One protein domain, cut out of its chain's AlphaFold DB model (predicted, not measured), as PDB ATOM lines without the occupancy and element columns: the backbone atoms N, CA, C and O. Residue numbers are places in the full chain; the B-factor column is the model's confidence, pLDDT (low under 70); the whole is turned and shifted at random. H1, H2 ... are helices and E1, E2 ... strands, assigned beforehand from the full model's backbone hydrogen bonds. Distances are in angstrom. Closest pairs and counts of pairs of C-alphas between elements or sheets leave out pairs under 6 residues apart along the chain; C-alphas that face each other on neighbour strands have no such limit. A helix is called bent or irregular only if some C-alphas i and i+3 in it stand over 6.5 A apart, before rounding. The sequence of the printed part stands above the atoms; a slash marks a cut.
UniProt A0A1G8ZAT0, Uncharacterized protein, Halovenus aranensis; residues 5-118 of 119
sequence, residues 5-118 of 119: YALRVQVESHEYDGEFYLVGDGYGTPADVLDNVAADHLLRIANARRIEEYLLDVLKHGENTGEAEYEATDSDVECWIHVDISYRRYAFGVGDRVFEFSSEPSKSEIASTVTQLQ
ATOM      1  N   TYR A   5     -39.886  83.771   6.581       95.06
ATOM      2  CA  TYR A   5     -40.952  83.622   5.603       95.06
ATOM      3  C   TYR A   5     -42.309  84.007   6.191       95.06
ATOM      4  O   TYR A   5     -42.584  83.785   7.373       95.06
ATOM      5  N   ALA A   6     -43.172  84.501   5.312       96.25
ATOM      6  CA  ALA A   6     -44.584  84.741   5.543       96.25
ATOM      7  C   ALA A   6     -45.407  83.956   4.517       96.25
ATOM      8  O   ALA A   6     -45.139  83.992   3.312       96.25
ATOM      9  N   LEU A   7     -46.419  83.237   4.997       97.31
ATOM     10  CA  LEU A   7     -47.359  82.490   4.171       97.31
ATOM     11  C   LEU A   7     -48.794  82.861   4.541       97.31
ATOM     12  O   LEU A   7     -49.255  82.567   5.644       97.31
ATOM     13  N   ARG A   8     -49.523  83.443   3.588       97.12
ATOM     14  CA  ARG A   8     -50.976  83.616   3.687       97.12
ATOM     15  C   ARG A   8     -51.696  82.406   3.099       97.12
ATOM     16  O   ARG A   8     -51.416  81.998   1.972       97.12
ATOM     17  N   VAL A   9     -52.668  81.868   3.825       96.69
ATOM     18  CA  VAL A   9     -53.514  80.762   3.375       96.69
ATOM     19  C   VAL A   9     -54.951  81.244   3.281       96.69
ATOM     20  O   VAL A   9     -55.581  81.496   4.302       96.69
ATOM     21  N   GLN A  10     -55.474  81.345   2.060       96.00
ATOM     22  CA  GLN A  10     -56.878  81.660   1.811       96.00
ATOM     23  C   GLN A  10     -57.639  80.382   1.456       96.00
ATOM     24  O   GLN A  10     -57.206  79.620   0.586       96.00
ATOM     25  N   VAL A  11     -58.773  80.153   2.119       93.88
ATOM     26  CA  VAL A  11     -59.621  78.984   1.888       93.88
ATOM     27  C   VAL A  11     -61.074  79.395   1.690       93.88
ATOM     28  O   VAL A  11     -61.689  80.002   2.565       93.88
ATOM     29  N   GLU A  12     -61.635  78.970   0.564       93.38
ATOM     30  CA  GLU A  12     -63.016  79.203   0.162       93.38
ATOM     31  C   GLU A  12     -63.767  77.876  -0.018       93.38
ATOM     32  O   GLU A  12     -63.247  76.866  -0.498       93.38
ATOM     33  N   SER A  13     -65.033  77.866   0.376       87.00
ATOM     34  CA  SER A  13     -65.987  76.780   0.185       87.00
ATOM     35  C   SER A  13     -67.414  77.339   0.173       87.00
ATOM     36  O   SER A  13     -67.634  78.533   0.354       87.00
ATOM     37  N   HIS A  14     -68.419  76.482  -0.008       82.94
ATOM     38  CA  HIS A  14     -69.819  76.918   0.007       82.94
ATOM     39  C   HIS A  14     -70.272  77.565   1.326       82.94
ATOM     40  O   HIS A  14     -71.174  78.398   1.298       82.94
ATOM     41  N   GLU A  15     -69.686  77.172   2.460       82.38
ATOM     42  CA  GLU A  15     -70.115  77.606   3.801       82.38
ATOM     43  C   GLU A  15     -69.016  78.353   4.572       82.38
ATOM     44  O   GLU A  15     -69.249  78.813   5.688       82.38
ATOM     45  N   TYR A  16     -67.826  78.484   3.986       83.06
ATOM     46  CA  TYR A  16     -66.656  79.067   4.632       83.06
ATOM     47  C   TYR A  16     -65.855  79.892   3.632       83.06
ATOM     48  O   TYR A  16     -65.523  79.392   2.563       83.06
ATOM     49  N   ASP A  17     -65.517  81.113   4.020       89.19
ATOM     50  CA  ASP A  17     -64.569  81.992   3.343       89.19
ATOM     51  C   ASP A  17     -63.715  82.629   4.436       89.19
ATOM     52  O   ASP A  17     -64.246  83.250   5.365       89.19
ATOM     53  N   GLY A  18     -62.412  82.383   4.397       90.25
ATOM     54  CA  GLY A  18     -61.515  82.887   5.417       90.25
ATOM     55  C   GLY A  18     -60.053  82.657   5.098       90.25
ATOM     56  O   GLY A  18     -59.680  81.837   4.257       90.25
ATOM     57  N   GLU A  19     -59.215  83.370   5.835       93.50
ATOM     58  CA  GLU A  19     -57.770  83.307   5.708       93.50
ATOM     59  C   GLU A  19     -57.089  83.164   7.066       93.50
ATOM     60  O   GLU A  19     -57.649  83.481   8.118       93.50
ATOM     61  N   PHE A  20     -55.875  82.637   7.034       93.94
ATOM     62  CA  PHE A  20     -54.974  82.600   8.174       93.94
ATOM     63  C   PHE A  20     -53.532  82.699   7.692       93.94
ATOM     64  O   PHE A  20     -53.238  82.579   6.500       93.94
ATOM     65  N   TYR A  21     -52.632  82.930   8.638       95.62
ATOM     66  CA  TYR A  21     -51.271  83.342   8.339       95.62
ATOM     67  C   TYR A  21     -50.281  82.479   9.099       95.62
ATOM     68  O   TYR A  21     -50.543  82.077  10.233       95.62
ATOM     69  N   LEU A  22     -49.139  82.227   8.477       95.50
ATOM     70  CA  LEU A  22     -48.005  81.560   9.088       95.50
ATOM     71  C   LEU A  22     -46.770  82.424   8.898       95.50
ATOM     72  O   LEU A  22     -46.551  82.978   7.821       95.50
ATOM     73  N   VAL A  23     -45.966  82.506   9.949       94.94
ATOM     74  CA  VAL A  23     -44.670  83.177   9.947       94.94
ATOM     75  C   VAL A  23     -43.664  82.245  10.602       94.94
ATOM     76  O   VAL A  23     -43.966  81.604  11.611       94.94
ATOM     77  N   GLY A  24     -42.465  82.158  10.038       93.00
ATOM     78  CA  GLY A  24     -41.396  81.371  10.633       93.00
ATOM     79  C   GLY A  24     -40.036  81.648  10.016       93.00
ATOM     80  O   GLY A  24     -39.903  82.425   9.077       93.00
ATOM     81  N   ASP A  25     -39.021  80.972  10.543       92.62
ATOM     82  CA  ASP A  25     -37.636  81.108  10.100       92.62
ATOM     83  C   ASP A  25     -37.145  79.840   9.387       92.62
ATOM     84  O   ASP A  25     -37.591  78.728   9.686       92.62
ATOM     85  N   GLY A  26     -36.148  79.991   8.511       87.06
ATOM     86  CA  GLY A  26     -35.340  78.879   7.992       87.06
ATOM     87  C   GLY A  26     -35.612  78.464   6.545       87.06
ATOM     88  O   GLY A  26     -34.933  77.558   6.062       87.06
ATOM     89  N   TYR A  27     -36.534  79.132   5.846       91.12
ATOM     90  CA  TYR A  27     -36.831  78.895   4.430       91.12
ATOM     91  C   TYR A  27     -36.619  80.177   3.622       91.12
ATOM     92  O   TYR A  27     -37.491  81.039   3.561       91.12
ATOM     93  N   GLY A  28     -35.437  80.297   3.012       89.25
ATOM     94  CA  GLY A  28     -34.973  81.528   2.362       89.25
ATOM     95  C   GLY A  28     -35.360  81.701   0.903       89.25
ATOM     96  O   GLY A  28     -34.985  82.693   0.282       89.25
ATOM     97  N   THR A  29     -36.112  80.762   0.330       94.62
ATOM     98  CA  THR A  29     -36.646  80.909  -1.023       94.62
ATOM     99  C   THR A  29     -38.113  80.496  -1.099       94.62
ATOM    100  O   THR A  29     -38.560  79.635  -0.336       94.62
ATOM    101  N   PRO A  30     -38.879  81.021  -2.073       95.69
ATOM    102  CA  PRO A  30     -40.240  80.552  -2.311       95.69
ATOM    103  C   PRO A  30     -40.320  79.056  -2.644       95.69
ATOM    104  O   PRO A  30     -41.325  78.413  -2.353       95.69
ATOM    105  N   ALA A  31     -39.264  78.495  -3.245       96.19
ATOM    106  CA  ALA A  31     -39.159  77.064  -3.511       96.19
ATOM    107  C   ALA A  31     -39.082  76.261  -2.202       96.19
ATOM    108  O   ALA A  31     -39.777  75.258  -2.071       96.19
ATOM    109  N   ASP A  32     -38.304  76.736  -1.223       95.38
ATOM    110  CA  ASP A  32     -38.204  76.110   0.100       95.38
ATOM    111  C   ASP A  32     -39.532  76.195   0.861       95.38
ATOM    112  O   ASP A  32     -39.983  75.199   1.432       95.38
ATOM    113  N   VAL A  33     -40.190  77.361   0.825       96.50
ATOM    114  CA  VAL A  33     -41.515  77.553   1.438       96.50
ATOM    115  C   VAL A  33     -42.545  76.632   0.786       96.50
ATOM    116  O   VAL A  33     -43.341  76.014   1.497       96.50
ATOM    117  N   LEU A  34     -42.517  76.488  -0.545       97.44
ATOM    118  CA  LEU A  34     -43.406  75.566  -1.244       97.44
ATOM    119  C   LEU A  34     -43.145  74.114  -0.844       97.44
ATOM    120  O   LEU A  34     -44.095  73.433  -0.481       97.44
ATOM    121  N   ASP A  35     -41.899  73.646  -0.894       96.19
ATOM    122  CA  ASP A  35     -41.562  72.233  -0.678       96.19
ATOM    123  C   ASP A  35     -41.815  71.772   0.767       96.19
ATOM    124  O   ASP A  35     -42.174  70.617   1.000       96.19
ATOM    125  N   ASN A  36     -41.678  72.681   1.742       94.38
ATOM    126  CA  ASN A  36     -41.715  72.325   3.161       94.38
ATOM    127  C   ASN A  36     -42.988  72.764   3.893       94.38
ATOM    128  O   ASN A  36     -43.488  72.008   4.722       94.38
ATOM    129  N   VAL A  37     -43.507  73.967   3.622       95.75
ATOM    130  CA  VAL A  37     -44.615  74.556   4.398       95.75
ATOM    131  C   VAL A  37     -45.908  74.528   3.595       95.75
ATOM    132  O   VAL A  37     -46.869  73.859   3.971       95.75
ATOM    133  N   ALA A  38     -45.942  75.202   2.444       97.12
ATOM    134  CA  ALA A  38     -47.168  75.301   1.660       97.12
ATOM    135  C   ALA A  38     -47.609  73.936   1.104       97.12
ATOM    136  O   ALA A  38     -48.808  73.666   1.069       97.12
ATOM    137  N   ALA A  39     -46.677  73.047   0.738       96.75
ATOM    138  CA  ALA A  39     -46.997  71.677   0.333       96.75
ATOM    139  C   ALA A  39     -47.727  70.892   1.426       96.75
ATOM    140  O   ALA A  39     -48.692  70.194   1.116       96.75
ATOM    141  N   ASP A  40     -47.302  71.004   2.689       95.50
ATOM    142  CA  ASP A  40     -47.959  70.311   3.800       95.50
ATOM    143  C   ASP A  40     -49.412  70.777   3.942       95.50
ATOM    144  O   ASP A  40     -50.332  69.957   3.934       95.50
ATOM    145  N   HIS A  41     -49.641  72.094   3.949       95.94
ATOM    146  CA  HIS A  41     -50.988  72.653   4.043       95.94
ATOM    147  C   HIS A  41     -51.853  72.321   2.825       95.94
ATOM    148  O   HIS A  41     -52.988  71.883   3.000       95.94
ATOM    149  N   LEU A  42     -51.329  72.449   1.603       96.06
ATOM    150  CA  LEU A  42     -52.038  72.076   0.376       96.06
ATOM    151  C   LEU A  42     -52.481  70.607   0.410       96.06
ATOM    152  O   LEU A  42     -53.635  70.297   0.111       96.06
ATOM    153  N   LEU A  43     -51.585  69.703   0.815       95.19
ATOM    154  CA  LEU A  43     -51.883  68.277   0.910       95.19
ATOM    155  C   LEU A  43     -52.854  67.972   2.056       95.19
ATOM    156  O   LEU A  43     -53.760  67.161   1.869       95.19
ATOM    157  N   ARG A  44     -52.708  68.603   3.226       93.94
ATOM    158  CA  ARG A  44     -53.635  68.426   4.356       93.94
ATOM    159  C   ARG A  44     -55.038  68.911   4.011       93.94
ATOM    160  O   ARG A  44     -55.984  68.183   4.290       93.94
ATOM    161  N   ILE A  45     -55.174  70.062   3.347       93.56
ATOM    162  CA  ILE A  45     -56.471  70.575   2.881       93.56
ATOM    163  C   ILE A  45     -57.078  69.621   1.848       93.56
ATOM    164  O   ILE A  45     -58.224  69.209   2.004       93.56
ATOM    165  N   ALA A  46     -56.308  69.206   0.838       92.06
ATOM    166  CA  ALA A  46     -56.796  68.309  -0.210       92.06
ATOM    167  C   ALA A  46     -57.239  66.931   0.324       92.06
ATOM    168  O   ALA A  46     -58.140  66.308  -0.231       92.06
ATOM    169  N   ASN A  47     -56.620  66.449   1.407       91.00
ATOM    170  CA  ASN A  47     -56.974  65.177   2.043       91.00
ATOM    171  C   ASN A  47     -57.998  65.321   3.182       91.00
ATOM    172  O   ASN A  47     -58.443  64.307   3.736       91.00
ATOM    173  N   ALA A  48     -58.379  66.544   3.555       90.00
ATOM    174  CA  ALA A  48     -59.338  66.773   4.621       90.00
ATOM    175  C   ALA A  48     -60.736  66.324   4.178       90.00
ATOM    176  O   ALA A  48     -61.227  66.676   3.108       90.00
ATOM    177  N   ARG A  49     -61.427  65.563   5.034       87.94
ATOM    178  CA  ARG A  49     -62.842  65.229   4.791       87.94
ATOM    179  C   ARG A  49     -63.748  66.445   4.943       87.94
ATOM    180  O   ARG A  49     -64.812  66.491   4.328       87.94
ATOM    181  N   ARG A  50     -63.357  67.358   5.827       89.12
ATOM    182  CA  ARG A  50     -64.050  68.591   6.191       89.12
ATOM    183  C   ARG A  50     -63.006  69.651   6.478       89.12
ATOM    184  O   ARG A  50     -62.026  69.360   7.162       89.12
ATOM    185  N   ILE A  51     -63.217  70.862   5.981       89.81
ATOM    186  CA  ILE A  51     -62.225  71.924   6.140       89.81
ATOM    187  C   ILE A  51     -62.060  72.338   7.603       89.81
ATOM    188  O   ILE A  51     -60.962  72.648   8.049       89.81
ATOM    189  N   GLU A  52     -63.123  72.239   8.394       90.19
ATOM    190  CA  GLU A  52     -63.124  72.552   9.818       90.19
ATOM    191  C   GLU A  52     -62.208  71.622  10.619       90.19
ATOM    192  O   GLU A  52     -61.636  72.041  11.623       90.19
ATOM    193  N   GLU A  53     -62.038  70.366  10.180       90.06
ATOM    194  CA  GLU A  53     -61.089  69.437  10.806       90.06
ATOM    195  C   GLU A  53     -59.652  69.917  10.602       90.06
ATOM    196  O   GLU A  53     -58.875  69.915  11.554       90.06
ATOM    197  N   TYR A  54     -59.328  70.382   9.394       91.94
ATOM    198  CA  TYR A  54     -58.029  70.969   9.080       91.94
ATOM    199  C   TYR A  54     -57.785  72.267   9.858       91.94
ATOM    200  O   TYR A  54     -56.750  72.406  10.503       91.94
ATOM    201  N   LEU A  55     -58.749  73.191   9.870       90.62
ATOM    202  CA  LEU A  55     -58.611  74.463  10.588       90.62
ATOM    203  C   LEU A  55     -58.421  74.244  12.097       90.62
ATOM    204  O   LEU A  55     -57.574  74.879  12.723       90.62
ATOM    205  N   LEU A  56     -59.170  73.308  12.689       90.56
ATOM    206  CA  LEU A  56     -58.999  72.943  14.093       90.56
ATOM    207  C   LEU A  56     -57.624  72.317  14.360       90.56
ATOM    208  O   LEU A  56     -57.071  72.503  15.444       90.56
ATOM    209  N   ASP A  57     -57.095  71.551  13.411       91.56
ATOM    210  CA  ASP A  57     -55.775  70.935  13.508       91.56
ATOM    211  C   ASP A  57     -54.655  71.986  13.487       91.56
ATOM    212  O   ASP A  57     -53.803  71.966  14.374       91.56
ATOM    213  N   VAL A  58     -54.725  72.960  12.572       91.69
ATOM    214  CA  VAL A  58     -53.808  74.117  12.506       91.69
ATOM    215  C   VAL A  58     -53.807  74.896  13.826       91.69
ATOM    216  O   VAL A  58     -52.750  75.156  14.405       91.69
ATOM    217  N   LEU A  59     -54.997  75.193  14.363       89.75
ATOM    218  CA  LEU A  59     -55.146  75.897  15.643       89.75
ATOM    219  C   LEU A  59     -54.562  75.107  16.825       89.75
ATOM    220  O   LEU A  59     -53.956  75.684  17.725       89.75
ATOM    221  N   LYS A  60     -54.745  73.781  16.855       92.12
ATOM    222  CA  LYS A  60     -54.231  72.924  17.938       92.12
ATOM    223  C   LYS A  60     -52.713  72.834  17.952       92.12
ATOM    224  O   LYS A  60     -52.137  72.716  19.032       92.12
ATOM    225  N   HIS A  61     -52.091  72.856  16.779       92.00
ATOM    226  CA  HIS A  61     -50.638  72.825  16.651       92.00
ATOM    227  C   HIS A  61     -50.001  74.208  16.831       92.00
ATOM    228  O   HIS A  61     -48.782  74.287  16.962       92.00
ATOM    229  N   GLY A  62     -50.807  75.276  16.902       90.44
ATOM    230  CA  GLY A  62     -50.310  76.644  17.037       90.44
ATOM    231  C   GLY A  62     -49.508  77.089  15.815       90.44
ATOM    232  O   GLY A  62     -48.567  77.861  15.959       90.44
ATOM    233  N   GLU A  63     -49.842  76.555  14.636       90.06
ATOM    234  CA  GLU A  63     -49.159  76.866  13.373       90.06
ATOM    235  C   GLU A  63     -49.513  78.272  12.870       90.06
ATOM    236  O   GLU A  63     -48.732  78.887  12.148       90.06
ATOM    237  N   ASN A  64     -50.692  78.782  13.238       92.25
ATOM    238  CA  ASN A  64     -51.161  80.079  12.782       92.25
ATOM    239  C   ASN A  64     -50.689  81.222  13.687       92.25
ATOM    240  O   ASN A  64     -50.692  81.121  14.914       92.25
ATOM    241  N   THR A  65     -50.411  82.356  13.057       92.94
ATOM    242  CA  THR A  65     -50.256  83.647  13.719       92.94
ATOM    243  C   THR A  65     -51.473  84.545  13.461       92.94
ATOM    244  O   THR A  65     -52.396  84.185  12.719       92.94
ATOM    245  N   GLY A  66     -51.523  85.695  14.129       92.50
ATOM    246  CA  GLY A  66     -52.536  86.720  13.887       92.50
ATOM    247  C   GLY A  66     -52.168  87.617  12.703       92.50
ATOM    248  O   GLY A  66     -50.994  87.856  12.447       92.50
ATOM    249  N   GLU A  67     -53.176  88.180  12.036       93.81
ATOM    250  CA  GLU A  67     -52.998  89.114  10.910       93.81
ATOM    251  C   GLU A  67     -52.054  90.275  11.253       93.81
ATOM    252  O   GLU A  67     -51.108  90.542  10.528       93.81
ATOM    253  N   ALA A  68     -52.238  90.906  12.418       94.25
ATOM    254  CA  ALA A  68     -51.399  92.028  12.841       94.25
ATOM    255  C   ALA A  68     -49.919  91.649  13.039       94.25
ATOM    256  O   ALA A  68     -49.043  92.494  12.877       94.25
ATOM    257  N   GLU A  69     -49.634  90.402  13.421       93.00
ATOM    258  CA  GLU A  69     -48.259  89.909  13.544       93.00
ATOM    259  C   GLU A  69     -47.680  89.588  12.166       93.00
ATOM    260  O   GLU A  69     -46.553  89.985  11.877       93.00
ATOM    261  N   TYR A  70     -48.472  88.960  11.294       93.94
ATOM    262  CA  TYR A  70     -48.118  88.740   9.894       93.94
ATOM    263  C   TYR A  70     -47.767  90.056   9.180       93.94
ATOM    264  O   TYR A  70     -46.672  90.177   8.642       93.94
ATOM    265  N   GLU A  71     -48.631  91.074   9.250       92.12
ATOM    266  CA  GLU A  71     -48.401  92.379   8.606       92.12
ATOM    267  C   GLU A  71     -47.197  93.136   9.184       92.12
ATOM    268  O   GLU A  71     -46.557  93.925   8.489       92.12
ATOM    269  N   ALA A  72     -46.893  92.932  10.469       92.69
ATOM    270  CA  ALA A  72     -45.745  93.550  11.124       92.69
ATOM    271  C   ALA A  72     -44.424  92.806  10.861       92.69
ATOM    272  O   ALA A  72     -43.360  93.324  11.214       92.69
ATOM    273  N   THR A  73     -44.477  91.602  10.287       92.50
ATOM    274  CA  THR A  73     -43.294  90.784  10.025       92.50
ATOM    275  C   THR A  73     -42.597  91.265   8.757       92.50
ATOM    276  O   THR A  73     -43.128  91.157   7.653       92.50
ATOM    277  N   ASP A  74     -41.365  91.749   8.909       92.31
ATOM    278  CA  ASP A  74     -40.466  92.050   7.791       92.31
ATOM    279  C   ASP A  74     -39.912  90.735   7.221       92.31
ATOM    280  O   ASP A  74     -38.896  90.218   7.686       92.31
ATOM    281  N   SER A  75     -40.656  90.134   6.290       91.19
ATOM    282  CA  SER A  75     -40.360  88.805   5.744       91.19
ATOM    283  C   SER A  75     -39.456  88.897   4.519       91.19
ATOM    284  O   SER A  75     -39.744  89.641   3.584       91.19
ATOM    285  N   ASP A  76     -38.412  88.069   4.470       93.38
ATOM    286  CA  ASP A  76     -37.544  87.937   3.296       93.38
ATOM    287  C   ASP A  76     -38.269  87.238   2.132       93.38
ATOM    288  O   ASP A  76     -38.009  87.514   0.956       93.38
ATOM    289  N   VAL A  77     -39.190  86.324   2.460       94.19
ATOM    290  CA  VAL A  77     -39.972  85.543   1.497       94.19
ATOM    291  C   VAL A  77     -41.456  85.644   1.825       94.19
ATOM    292  O   VAL A  77     -41.909  85.122   2.839       94.19
ATOM    293  N   GLU A  78     -42.234  86.240   0.924       95.31
ATOM    294  CA  GLU A  78     -43.693  86.278   1.030       95.31
ATOM    295  C   GLU A  78     -44.334  85.368  -0.023       95.31
ATOM    296  O   GLU A  78     -44.077  85.481  -1.227       95.31
ATOM    297  N   CYS A  79     -45.165  84.438   0.443       97.12
ATOM    298  CA  CYS A  79     -45.889  83.479  -0.379       97.12
ATOM    299  C   CYS A  79     -47.367  83.446   0.007       97.12
ATOM    300  O   CYS A  79     -47.770  83.835   1.104       97.12
ATOM    301  N   TRP A  80     -48.189  82.900  -0.878       97.88
ATOM    302  CA  TRP A  80     -49.580  82.621  -0.560       97.88
ATOM    303  C   TRP A  80     -50.054  81.323  -1.198       97.88
ATOM    304  O   TRP A  80     -49.556  80.906  -2.245       97.88
ATOM    305  N   ILE A  81     -51.047  80.697  -0.576       97.88
ATOM    306  CA  ILE A  81     -51.871  79.679  -1.221       97.88
ATOM    307  C   ILE A  81     -53.326  80.121  -1.236       97.88
ATOM    308  O   ILE A  81     -53.811  80.755  -0.299       97.88
ATOM    309  N   HIS A  82     -54.009  79.764  -2.314       97.06
ATOM    310  CA  HIS A  82     -55.445  79.944  -2.454       97.06
ATOM    311  C   HIS A  82     -56.071  78.586  -2.743       97.06
ATOM    312  O   HIS A  82     -55.641  77.883  -3.665       97.06
ATOM    313  N   VAL A  83     -57.069  78.217  -1.945       96.06
ATOM    314  CA  VAL A  83     -57.791  76.958  -2.092       96.06
ATOM    315  C   VAL A  83     -59.284  77.215  -2.160       96.06
ATOM    316  O   VAL A  83     -59.896  77.616  -1.179       96.06
ATOM    317  N   ASP A  84     -59.876  76.889  -3.300       94.69
ATOM    318  CA  ASP A  84     -61.320  76.847  -3.486       94.69
ATOM    319  C   ASP A  84     -61.761  75.380  -3.496       94.69
ATOM    320  O   ASP A  84     -61.575  74.637  -4.467       94.69
ATOM    321  N   ILE A  85     -62.332  74.950  -2.373       89.94
ATOM    322  CA  ILE A  85     -62.726  73.563  -2.115       89.94
ATOM    323  C   ILE A  85     -63.916  73.167  -2.989       89.94
ATOM    324  O   ILE A  85     -63.965  72.046  -3.501       89.94
ATOM    325  N   SER A  86     -64.864  74.087  -3.185       90.62
ATOM    326  CA  SER A  86     -66.082  73.848  -3.964       90.62
ATOM    327  C   SER A  86     -65.755  73.532  -5.421       90.62
ATOM    328  O   SER A  86     -66.373  72.649  -6.022       90.62
ATOM    329  N   TYR A  87     -64.747  74.210  -5.971       91.62
ATOM    330  CA  TYR A  87     -64.306  74.029  -7.352       91.62
ATOM    331  C   TYR A  87     -63.013  73.213  -7.493       91.62
ATOM    332  O   TYR A  87     -62.551  73.016  -8.618       91.62
ATOM    333  N   ARG A  88     -62.463  72.694  -6.386       91.69
ATOM    334  CA  ARG A  88     -61.200  71.932  -6.328       91.69
ATOM    335  C   ARG A  88     -60.036  72.659  -7.002       91.69
ATOM    336  O   ARG A  88     -59.260  72.042  -7.736       91.69
ATOM    337  N   ARG A  89     -59.933  73.966  -6.776       95.38
ATOM    338  CA  ARG A  89     -58.843  74.787  -7.304       95.38
ATOM    339  C   ARG A  89     -57.838  75.048  -6.206       95.38
ATOM    340  O   ARG A  89     -58.205  75.392  -5.089       95.38
ATOM    341  N   TYR A  90     -56.576  74.888  -6.559       97.00
ATOM    342  CA  TYR A  90     -55.460  75.085  -5.658       97.00
ATOM    343  C   TYR A  90     -54.433  75.916  -6.404       97.00
ATOM    344  O   TYR A  90     -54.132  75.638  -7.566       97.00
ATOM    345  N   ALA A  91     -53.887  76.922  -5.741       97.62
ATOM    346  CA  ALA A  91     -52.842  77.754  -6.300       97.62
ATOM    347  C   ALA A  91     -51.796  78.074  -5.239       97.62
ATOM    348  O   ALA A  91     -52.115  78.219  -4.060       97.62
ATOM    349  N   PHE A  92     -50.555  78.201  -5.692       98.19
ATOM    350  CA  PHE A  92     -49.452  78.780  -4.937       98.19
ATOM    351  C   PHE A  92     -48.981  80.041  -5.654       98.19
ATOM    352  O   PHE A  92     -48.891  80.051  -6.883       98.19
ATOM    353  N   GLY A  93     -48.656  81.092  -4.912       97.44
ATOM    354  CA  GLY A  93     -48.177  82.331  -5.499       97.44
ATOM    355  C   GLY A  93     -47.060  83.003  -4.719       97.44
ATOM    356  O   GLY A  93     -46.881  82.793  -3.521       97.44
ATOM    357  N   VAL A  94     -46.294  83.803  -5.462       95.69
ATOM    358  CA  VAL A  94     -45.116  84.548  -5.008       95.69
ATOM    359  C   VAL A  94     -45.170  85.923  -5.663       95.69
ATOM    360  O   VAL A  94     -44.919  86.047  -6.869       95.69
ATOM    361  N   GLY A  95     -45.543  86.952  -4.900       90.56
ATOM    362  CA  GLY A  95     -45.918  88.249  -5.473       90.56
ATOM    363  C   GLY A  95     -46.985  88.078  -6.564       90.56
ATOM    364  O   GLY A  95     -48.025  87.466  -6.324       90.56
ATOM    365  N   ASP A  96     -46.687  88.552  -7.779       90.25
ATOM    366  CA  ASP A  96     -47.573  88.450  -8.952       90.25
ATOM    367  C   ASP A  96     -47.505  87.097  -9.692       90.25
ATOM    368  O   ASP A  96     -48.285  86.850 -10.617       90.25
ATOM    369  N   ARG A  97     -46.553  86.213  -9.352       94.44
ATOM    370  CA  ARG A  97     -46.429  84.893  -9.998       94.44
ATOM    371  C   ARG A  97     -47.425  83.927  -9.372       94.44
ATOM    372  O   ARG A  97     -47.429  83.768  -8.156       94.44
ATOM    373  N   VAL A  98     -48.191  83.227 -10.208       96.50
ATOM    374  CA  VAL A  98     -49.184  82.232  -9.779       96.50
ATOM    375  C   VAL A  98     -48.912  80.892 -10.446       96.50
ATOM    376  O   VAL A  98     -48.663  80.823 -11.649       96.50
ATOM    377  N   PHE A  99     -48.989  79.832  -9.653       96.56
ATOM    378  CA  PHE A  99     -48.866  78.444 -10.066       96.56
ATOM    379  C   PHE A  99     -50.147  77.721  -9.675       96.56
ATOM    380  O   PHE A  99     -50.355  77.375  -8.511       96.56
ATOM    381  N   GLU A 100     -51.024  77.535 -10.654       96.44
ATOM    382  CA  GLU A 100     -52.266  76.794 -10.475       96.44
ATOM    383  C   GLU A 100     -51.999  75.296 -10.608       96.44
ATOM    384  O   GLU A 100     -51.331  74.847 -11.543       96.44
ATOM    385  N   PHE A 101     -52.549  74.523  -9.680       94.69
ATOM    386  CA  PHE A 101     -52.565  73.075  -9.779       94.69
ATOM    387  C   PHE A 101     -53.778  72.638 -10.592       94.69
ATOM    388  O   PHE A 101     -54.861  73.222 -10.515       94.69
ATOM    389  N   SER A 102     -53.608  71.574 -11.369       88.75
ATOM    390  CA  SER A 102     -54.645  71.101 -12.291       88.75
ATOM    391  C   SER A 102     -55.895  70.582 -11.563       88.75
ATOM    392  O   SER A 102     -56.978  70.508 -12.147       88.75
ATOM    393  N   SER A 103     -55.740  70.142 -10.312       88.38
ATOM    394  CA  SER A 103     -56.760  69.565  -9.425       88.38
ATOM    395  C   SER A 103     -56.192  69.528  -7.995       88.38
ATOM    396  O   SER A 103     -55.366  70.365  -7.640       88.38
ATOM    397  N   GLU A 104     -56.590  68.542  -7.181       92.75
ATOM    398  CA  GLU A 104     -55.934  68.227  -5.909       92.75
ATOM    399  C   GLU A 104     -54.413  68.070  -6.117       92.75
ATOM    400  O   GLU A 104     -53.990  67.227  -6.920       92.75
ATOM    401  N   PRO A 105     -53.583  68.874  -5.430       92.81
ATOM    402  CA  PRO A 105     -52.151  68.900  -5.665       92.81
ATOM    403  C   PRO A 105     -51.526  67.550  -5.319       92.81
ATOM    404  O   PRO A 105     -51.737  66.985  -4.244       92.81
ATOM    405  N   SER A 106     -50.718  67.031  -6.241       94.19
ATOM    406  CA  SER A 106     -49.917  65.830  -6.013       94.19
ATOM    407  C   SER A 106     -48.485  66.196  -5.632       94.19
ATOM    408  O   SER A 106     -47.964  67.227  -6.056       94.19
ATOM    409  N   LYS A 107     -47.797  65.310  -4.899       94.12
ATOM    410  CA  LYS A 107     -46.374  65.503  -4.556       94.12
ATOM    411  C   LYS A 107     -45.498  65.747  -5.790       94.12
ATOM    412  O   LYS A 107     -44.584  66.558  -5.740       94.12
ATOM    413  N   SER A 108     -45.784  65.065  -6.901       95.12
ATOM    414  CA  SER A 108     -45.031  65.228  -8.149       95.12
ATOM    415  C   SER A 108     -45.272  66.587  -8.807       95.12
ATOM    416  O   SER A 108     -44.344  67.170  -9.359       95.12
ATOM    417  N   GLU A 109     -46.504  67.093  -8.759       95.50
ATOM    418  CA  GLU A 109     -46.849  68.408  -9.310       95.50
ATOM    419  C   GLU A 109     -46.245  69.528  -8.461       95.50
ATOM    420  O   GLU A 109     -45.629  70.436  -9.009       95.50
ATOM    421  N   ILE A 110     -46.291  69.395  -7.131       96.31
ATOM    422  CA  ILE A 110     -45.582  70.276  -6.194       96.31
ATOM    423  C   ILE A 110     -44.083  70.301  -6.514       96.31
ATOM    424  O   ILE A 110     -43.536  71.375  -6.737       96.31
ATOM    425  N   ALA A 111     -43.426  69.142  -6.634       95.69
ATOM    426  CA  ALA A 111     -41.998  69.071  -6.960       95.69
ATOM    427  C   ALA A 111     -41.662  69.708  -8.326       95.69
ATOM    428  O   ALA A 111     -40.620  70.347  -8.497       95.69
ATOM    429  N   SER A 112     -42.561  69.572  -9.305       96.12
ATOM    430  CA  SER A 112     -42.442  70.245 -10.601       96.12
ATOM    431  C   SER A 112     -42.523  71.769 -10.457       96.12
ATOM    432  O   SER A 112     -41.730  72.492 -11.060       96.12
ATOM    433  N   THR A 113     -43.442  72.277  -9.635       95.88
ATOM    434  CA  THR A 113     -43.568  73.713  -9.344       95.88
ATOM    435  C   THR A 113     -42.361  74.244  -8.569       95.88
ATOM    436  O   THR A 113     -41.829  75.292  -8.926       95.88
ATOM    437  N   VAL A 114     -41.853  73.494  -7.587       95.88
ATOM    438  CA  VAL A 114     -40.604  73.809  -6.866       95.88
ATOM    439  C   VAL A 114     -39.446  73.979  -7.853       95.88
ATOM    440  O   VAL A 114     -38.724  74.969  -7.792       95.88
ATOM    441  N   THR A 115     -39.318  73.077  -8.831       95.38
ATOM    442  CA  THR A 115     -38.267  73.162  -9.864       95.38
ATOM    443  C   THR A 115     -38.389  74.432 -10.722       95.38
ATOM    444  O   THR A 115     -37.382  74.984 -11.149       95.38
ATOM    445  N   GLN A 116     -39.604  74.938 -10.960       93.62
ATOM    446  CA  GLN A 116     -39.844  76.190 -11.704       93.62
ATOM    447  C   GLN A 116     -39.581  77.463 -10.879       93.62
ATOM    448  O   GLN A 116     -39.508  78.568 -11.431       93.62
ATOM    449  N   LEU A 117     -39.506  77.327  -9.556       91.44
ATOM    450  CA  LEU A 117     -39.219  78.411  -8.618       91.44
ATOM    451  C   LEU A 117     -37.726  78.552  -8.321       91.44
ATOM    452  O   LEU A 117     -37.313  79.602  -7.832       91.44
ATOM    453  N   GLN A 118     -36.930  77.524  -8.619       84.62
ATOM    454  CA  GLN A 118     -35.481  77.592  -8.489       84.62
ATOM    455  C   GLN A 118     -34.892  78.592  -9.508       84.62
ATOM    456  O   GLN A 118     -35.371  78.649 -10.645       84.62
TER     457      GLN A 118
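What this domain is: This is residues 5 to 118 of the 119 residues of an uncharacterized protein of Halovenus aranensis (UniProt A0A1G8ZAT0). A twisted wall of five strands has the helices H1 and H4 side by side over one face, H1 over the inner strands E1 and E3 and H4 over the edge strand E5. The short helix H3 is on the opposite face at the other edge, over E2, while H2 follows H1 at a corner and only grazes the sheet. The printed part has 114 residues with five named strands and four named helices, in the order E1 E2 H1 H2 H3 E3 E4 E5 H4. The sheet is mixed, in the order E2 E1 E3 E4 E5, and the class is mixed, helices and strands. The whole is compact, with a radius of gyration of the C-alphas of 13.3 A, and rounded, spanning 34 by 32 by 23 A.

Where its parts are: E1, residues 5 to 12, begins at C-alpha 5 (-40.952, 83.622, 5.603) and is 23.2 A long. E2, residues 17 to 25, is 27.8 A long. H1, residues 30 to 47, is 23.1 A long, with a kink of 38 degrees near residue 37; it is irregular, but only just, with C-alphas 35 and 38 6.8 A apart. H2 is residues 51 to 61 and H3 residues 67 to 72. E3, residues 77 to 84, is 23.6 A long and begins at C-alpha 77 (-39.972, 85.543, 1.497). E4 is residues 89 to 94 and E5 residues 97 to 101. H4, residues 107 to 117, ends at C-alpha 117 (-39.219, 78.411, -8.618).

How they stand to each other: E1 and E3 are parallel, with N 8 and O 79 3.1 A apart, within hydrogen-bond range. E1 and E2 form a hairpin, with N 9 and O 20 at 2.8 A. E3, E4 and E5 form a meander, each strand the antiparallel neighbour of the one before, with N 82 and O 91 at 3.0 A and N 92 and O 99 at 2.9 A. H1 runs along the strands at a height over the sheet of 8.7 A. H4 is on the same face and touches H1 at a shallow tilt of 27 degrees, opposite ways; their closest C-alphas, of Ala 31 and Val 114, are 4.9 A apart. H1 and H2 only just touch, only at the corner, with residues 44 to 45 of H1 alone and 3 pairs of C-alphas within 8 A; the closest are those of Ile 45 and Tyr 54, at 6.4 A. H3 has a height over the sheet of 8.5 A; its closest C-alphas to E2, of Tyr 70 and Tyr 21, are 6.4 A apart. Each O i to N i+4 pair is within hydrogen-bond range in H2, H3 and H4, and 11 of 14 are in H1.

The domain as a whole: The C-alphas farthest apart, of Glu 15 and Gln 118, are 36.7 A apart. The printed part has no cut, and the eight links between its elements are tight. Mean pLDDT of the printed part is 93.3, and no printed residue is under 70.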